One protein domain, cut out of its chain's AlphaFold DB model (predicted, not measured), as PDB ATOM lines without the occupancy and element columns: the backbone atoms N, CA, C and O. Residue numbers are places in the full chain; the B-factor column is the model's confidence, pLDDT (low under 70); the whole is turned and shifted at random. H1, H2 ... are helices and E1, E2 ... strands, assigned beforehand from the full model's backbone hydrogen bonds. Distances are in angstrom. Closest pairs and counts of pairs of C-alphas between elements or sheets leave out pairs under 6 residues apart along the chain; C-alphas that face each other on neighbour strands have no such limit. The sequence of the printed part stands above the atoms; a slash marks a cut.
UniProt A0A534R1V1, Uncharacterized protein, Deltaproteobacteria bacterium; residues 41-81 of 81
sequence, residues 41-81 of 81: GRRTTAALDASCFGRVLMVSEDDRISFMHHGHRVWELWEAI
ATOM      1  N   GLY A  41     274.056 230.946 206.952       73.88
ATOM      2  CA  GLY A  41     274.152 232.373 207.263       73.88
ATOM      3  C   GLY A  41     272.779 233.058 207.165       73.88
ATOM      4  O   GLY A  41     271.917 232.621 206.402       73.88
ATOM      5  N   ARG A  42     272.572 234.184 207.874       83.50
ATOM      6  CA  ARG A  42     271.314 234.971 207.801       83.50
ATOM      7  C   ARG A  42     270.919 235.341 206.361       83.50
ATOM      8  O   ARG A  42     269.732 235.416 206.061       83.50
ATOM      9  N   ARG A  43     271.903 235.557 205.473       85.12
ATOM     10  CA  ARG A  43     271.668 235.839 204.044       85.12
ATOM     11  C   ARG A  43     271.123 234.625 203.294       85.12
ATOM     12  O   ARG A  43     270.197 234.793 202.514       85.12
ATOM     13  N   THR A  44     271.630 233.424 203.579       88.69
ATOM     14  CA  THR A  44     271.127 232.181 202.982       88.69
ATOM     15  C   THR A  44     269.663 231.958 203.349       88.69
ATOM     16  O   THR A  44     268.856 231.695 202.466       88.69
ATOM     17  N   THR A  45     269.293 232.139 204.623       90.44
ATOM     18  CA  THR A  45     267.892 232.031 205.065       90.44
ATOM     19  C   THR A  45     267.004 233.070 204.384       90.44
ATOM     20  O   THR A  45     265.979 232.713 203.819       90.44
ATOM     21  N   ALA A  46     267.424 234.339 204.355       92.25
ATOM     22  CA  ALA A  46     266.650 235.396 203.707       92.25
ATOM     23  C   ALA A  46     266.463 235.153 202.199       92.25
ATOM     24  O   ALA A  46     265.400 235.440 201.653       92.25
ATOM     25  N   ALA A  47     267.480 234.615 201.525       92.06
ATOM     26  CA  ALA A  47     267.406 234.279 200.111       92.06
ATOM     27  C   ALA A  47     266.462 233.091 199.852       92.06
ATOM     28  O   ALA A  47     265.686 233.138 198.897       92.06
ATOM     29  N   LEU A  48     266.463 232.075 200.727       92.75
ATOM     30  CA  LEU A  48     265.516 230.958 200.659       92.75
ATOM     31  C   LEU A  48     264.078 231.445 200.877       92.75
ATOM     32  O   LEU A  48     263.225 231.169 200.034       92.75
ATOM     33  N   ASP A  49     263.829 232.250 201.912       94.38
ATOM     34  CA  ASP A  49     262.501 232.809 202.198       94.38
ATOM     35  C   ASP A  49     261.994 233.689 201.045       94.38
ATOM     36  O   ASP A  49     260.848 233.567 200.608       94.38
ATOM     37  N   ALA A  50     262.852 234.554 200.496       93.56
ATOM     38  CA  ALA A  50     262.509 235.380 199.340       93.56
ATOM     39  C   ALA A  50     262.218 234.531 198.089       93.56
ATOM     40  O   ALA A  50     261.345 234.884 197.290       93.56
ATOM     41  N   SER A  51     262.892 233.386 197.932       96.12
ATOM     42  CA  SER A  51     262.690 232.489 196.791       96.12
ATOM     43  C   SER A  51     261.341 231.758 196.801       96.12
ATOM     44  O   SER A  51     260.917 231.226 195.775       96.12
ATOM     45  N   CYS A  52     260.609 231.774 197.919       93.06
ATOM     46  CA  CYS A  52     259.218 231.312 197.954       93.06
ATOM     47  C   CYS A  52     258.292 232.186 197.091       93.06
ATOM     48  O   CYS A  52     257.261 231.709 196.620       93.06
ATOM     49  N   PHE A  53     258.665 233.447 196.852       95.69
ATOM     50  CA  PHE A  53     257.872 234.420 196.093       95.69
ATOM     51  C   PHE A  53     258.422 234.697 194.689       95.69
ATOM     52  O   PHE A  53     257.816 235.449 193.926       95.69
ATOM     53  N   GLY A  54     259.566 234.115 194.329       92.75
ATOM     54  CA  GLY A  54     260.196 234.358 193.041       92.75
ATOM     55  C   GLY A  54     261.543 233.669 192.883       92.75
ATOM     56  O   GLY A  54     261.929 232.794 193.647       92.75
ATOM     57  N   ARG A  55     262.278 234.067 191.848       94.62
ATOM     58  CA  ARG A  55     263.636 233.577 191.597       94.62
ATOM     59  C   ARG A  55     264.631 234.480 192.308       94.62
ATOM     60  O   ARG A  55     264.548 235.697 192.164       94.62
ATOM     61  N   VAL A  56     265.575 233.890 193.031       95.94
ATOM     62  CA  VAL A  56     266.589 234.628 193.788       95.94
ATOM     63  C   VAL A  56     267.976 234.179 193.354       95.94
ATOM     64  O   VAL A  56     268.252 232.987 193.257       95.94
ATOM     65  N   LEU A  57     268.849 235.152 193.104       94.88
ATOM     66  CA  LEU A  57     270.277 234.942 192.899       94.88
ATOM     67  C   LEU A  57     271.011 235.513 194.113       94.88
ATOM     68  O   LEU A  57     270.827 236.684 194.448       94.88
ATOM     69  N   MET A  58     271.813 234.691 194.778       92.69
ATOM     70  CA  MET A  58     272.613 235.077 195.936       92.69
ATOM     71  C   MET A  58     274.094 234.971 195.582       92.69
ATOM     72  O   MET A  58     274.502 233.990 194.970       92.69
ATOM     73  N   VAL A  59     274.886 235.953 196.005       90.94
ATOM     74  CA  VAL A  59     276.352 235.892 195.978       90.94
ATOM     75  C   VAL A  59     276.837 235.852 197.425       90.94
ATOM     76  O   VAL A  59     276.439 236.703 198.228       90.94
ATOM     77  N   SER A  60     277.604 234.827 197.787       87.88
ATOM     78  CA  SER A  60     278.176 234.659 199.126       87.88
ATOM     79  C   SER A  60     279.494 235.428 199.288       87.88
ATOM     80  O   SER A  60     280.004 236.023 198.345       87.88
ATOM     81  N   GLU A  61     280.025 235.469 200.513       86.81
ATOM     82  CA  GLU A  61     281.287 236.173 200.815       86.81
ATOM     83  C   GLU A  61     282.519 235.470 200.236       86.81
ATOM     84  O   GLU A  61     283.546 236.107 200.041       86.81
ATOM     85  N   ASP A  62     282.411 234.173 199.960       85.75
ATOM     86  CA  ASP A  62     283.415 233.361 199.276       85.75
ATOM     87  C   ASP A  62     283.170 233.295 197.758       85.75
ATOM     88  O   ASP A  62     283.516 232.309 197.112       85.75
ATOM     89  N   ASP A  63     282.535 234.333 197.208       86.25
ATOM     90  CA  ASP A  63     282.273 234.536 195.779       86.25
ATOM     91  C   ASP A  63     281.474 233.411 195.088       86.25
ATOM     92  O   ASP A  63     281.416 233.342 193.856       86.25
ATOM     93  N   ARG A  64     280.782 232.549 195.847       88.81
ATOM     94  CA  ARG A  64     279.874 231.553 195.258       88.81
ATOM     95  C   ARG A  64     278.575 232.204 194.833       88.81
ATOM     96  O   ARG A  64     277.984 233.015 195.550       88.81
ATOM     97  N   ILE A  65     278.083 231.784 193.676       91.44
ATOM     98  CA  ILE A  65     276.796 232.221 193.145       91.44
ATOM     99  C   ILE A  65     275.799 231.085 193.331       91.44
ATOM    100  O   ILE A  65     275.959 230.018 192.748       91.44
ATOM    101  N   SER A  66     274.743 231.314 194.107       92.38
ATOM    102  CA  SER A  66     273.652 230.355 194.297       92.38
ATOM    103  C   SER A  66     272.366 230.857 193.648       92.38
ATOM    104  O   SER A  66     271.989 232.021 193.799       92.38
ATOM    105  N   PHE A  67     271.642 229.959 192.986       93.69
ATOM    106  CA  PHE A  67     270.302 230.213 192.469       93.69
ATOM    107  C   PHE A  67     269.254 229.476 193.306       93.69
ATOM    108  O   PHE A  67     269.383 228.277 193.565       93.69
ATOM    109  N   MET A  68     268.216 230.196 193.732       94.56
ATOM    110  CA  MET A  68     267.158 229.689 194.603       94.56
ATOM    111  C   MET A  68     265.773 229.910 193.997       94.56
ATOM    112  O   MET A  68     265.491 230.950 193.390       94.56
ATOM    113  N   HIS A  69     264.902 228.923 194.183       95.00
ATOM    114  CA  HIS A  69     263.542 228.911 193.664       95.00
ATOM    115  C   HIS A  69     262.641 228.049 194.552       95.00
ATOM    116  O   HIS A  69     263.035 226.960 194.960       95.00
ATOM    117  N   HIS A  70     261.429 228.529 194.835       94.56
ATOM    118  CA  HIS A  70     260.435 227.832 195.662       94.56
ATOM    119  C   HIS A  70     260.928 227.421 197.062       94.56
ATOM    120  O   HIS A  70     260.425 226.458 197.625       94.56
ATOM    121  N   GLY A  71     261.893 228.140 197.640       92.44
ATOM    122  CA  GLY A  71     262.461 227.801 198.949       92.44
ATOM    123  C   GLY A  71     263.597 226.779 198.894       92.44
ATOM    124  O   GLY A  71     264.055 226.334 199.942       92.44
ATOM    125  N   HIS A  72     264.081 226.423 197.701       89.81
ATOM    126  CA  HIS A  72     265.169 225.466 197.506       89.81
ATOM    127  C   HIS A  72     266.328 226.107 196.742       89.81
ATOM    128  O   HIS A  72     266.129 226.966 195.880       89.81
ATOM    129  N   ARG A  73     267.558 225.664 197.025       91.62
ATOM    130  CA  ARG A  73     268.723 225.962 196.183       91.62
ATOM    131  C   ARG A  73     268.714 224.997 195.002       91.62
ATOM    132  O   ARG A  73     268.781 223.793 195.198       91.62
ATOM    133  N   VAL A  74     268.626 225.540 193.796       93.00
ATOM    134  CA  VAL A  74     268.535 224.764 192.549       93.00
ATOM    135  C   VAL A  74     269.911 224.571 191.919       93.00
ATOM    136  O   VAL A  74     270.179 223.556 191.289       93.00
ATOM    137  N   TRP A  75     270.791 225.558 192.071       89.06
ATOM    138  CA  TRP A  75     272.125 225.526 191.487       89.06
ATOM    139  C   TRP A  75     273.103 226.363 192.307       89.06
ATOM    140  O   TRP A  75     272.711 227.315 192.989       89.06
ATOM    141  N   GLU A  76     274.378 226.003 192.221       89.31
ATOM    142  CA  GLU A  76     275.491 226.755 192.773       89.31
ATOM    143  C   GLU A  76     276.688 226.692 191.818       89.31
ATOM    144  O   GLU A  76     276.978 225.646 191.234       89.31
ATOM    145  N   LEU A  77     277.361 227.829 191.654       89.81
ATOM    146  CA  LEU A  77     278.595 227.979 190.899       89.81
ATOM    147  C   LEU A  77     279.699 228.469 191.824       89.81
ATOM    148  O   LEU A  77     279.535 229.475 192.515       89.81
ATOM    149  N   TRP A  78     280.830 227.783 191.770       85.12
ATOM    150  CA  TRP A  78     282.083 228.195 192.381       85.12
ATOM    151  C   TRP A  78     283.221 227.921 191.400       85.12
ATOM    152  O   TRP A  78     283.147 226.994 190.588       85.12
ATOM    153  N   GLU A  79     284.268 228.738 191.454       80.62
ATOM    154  CA  GLU A  79     285.493 228.475 190.708       80.62
ATOM    155  C   GLU A  79     286.320 227.450 191.499       80.62
ATOM    156  O   GLU A  79     286.643 227.663 192.669       80.62
ATOM    157  N   ALA A  80     286.598 226.291 190.897       58.47
ATOM    158  CA  ALA A  80     287.503 225.306 191.479       58.47
ATOM    159  C   ALA A  80     288.939 225.726 191.144       58.47
ATOM    160  O   ALA A  80     289.345 225.636 189.984       58.47
ATOM    161  N   ILE A  81     289.662 226.229 192.146       53.12
ATOM    162  CA  ILE A  81     291.090 226.566 192.054       53.12
ATOM    163  C   ILE A  81     291.925 225.282 192.060       53.12
ATOM    164  O   ILE A  81     291.635 224.403 192.906       53.12
TER     165      ILE A  81
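This is residues 41 to 81 of the 81 residues of an uncharacterized protein of Deltaproteobacteria bacterium (UniProt A0A534R1V1). A small sheet of three antiparallel strands, E1, E2 and E3, has the single helix H1 packed over one face, and its other face is bare. H1 runs lengthwise over E2, and beyond E3 a short tail, residues 78 to 81, lengthens the outline at one end. The printed part has 41 residues, with one named helix and three named strands in the order H1, E1, E2, E3 along the chain; the sheet's order is E1, E2, E3 and the class is mixed, helices and strands. The whole is compact, with a radius of gyration of the C-alphas of 10.0 A, and elongated in outline, spanning 34 by 18 by 10 A.

Start at Gly 41 and go on to C-alpha 42 at (271.314, 234.971, 207.801), where H1 begins; it covers residues 42 to 51 and is 14.2 A long from first to last C-alpha. Next find E1, residues 55 to 59, 13.6 A long, beginning at C-alpha 55 at (263.636, 233.577, 191.597). E2 follows as residues 65 to 69, 13.7 A long. E3, residues 72 to 77, is the longest strand with 6 residues and 15.2 A, and it ends at C-alpha 77 at (278.595, 227.979, 190.899).

Look first at the sheet, where E1, E2 and E3 form a meander, each strand the antiparallel neighbour of the one before. E1 and E2 are a hairpin, their directions 159 degrees apart; N 58 and O 66 are 2.8 A apart, within hydrogen-bond range, as are N 56 and O 68 at 3.0 A. E2 and E3 are a second hairpin, at 158 degrees, with N 67 and O 75 within hydrogen-bond range at 2.9 A. E1 and E3 are edge strands and E2 is the inner one. H1 is on this sheet at a height over the sheet of 8.4 A; H1 and the sheet are two layers, a helix on one face of a sheet. It lies over E2 and runs along the strands, at 20 degrees to E2 on the local plane. The closest C-alphas of H1 and E2 are those of Ser 51 and His 69, 4.8 A apart; for H1 and E1 they are those of Ala 47 and Val 56, 6.4 A apart. In H1 every O i to N i+4 pair is within hydrogen-bond range.

The two C-alphas farthest apart are those of Phe 53 and Ile 81, at 34.4 A. The printed part has no cut, and the links H1 to E1, E1 to E2 and E2 to E3 are tight. Read the B-factor column for the model's confidence: the mean pLDDT of the printed part is 88.8, and residues 80 to 81, the last of the chain, are under 70.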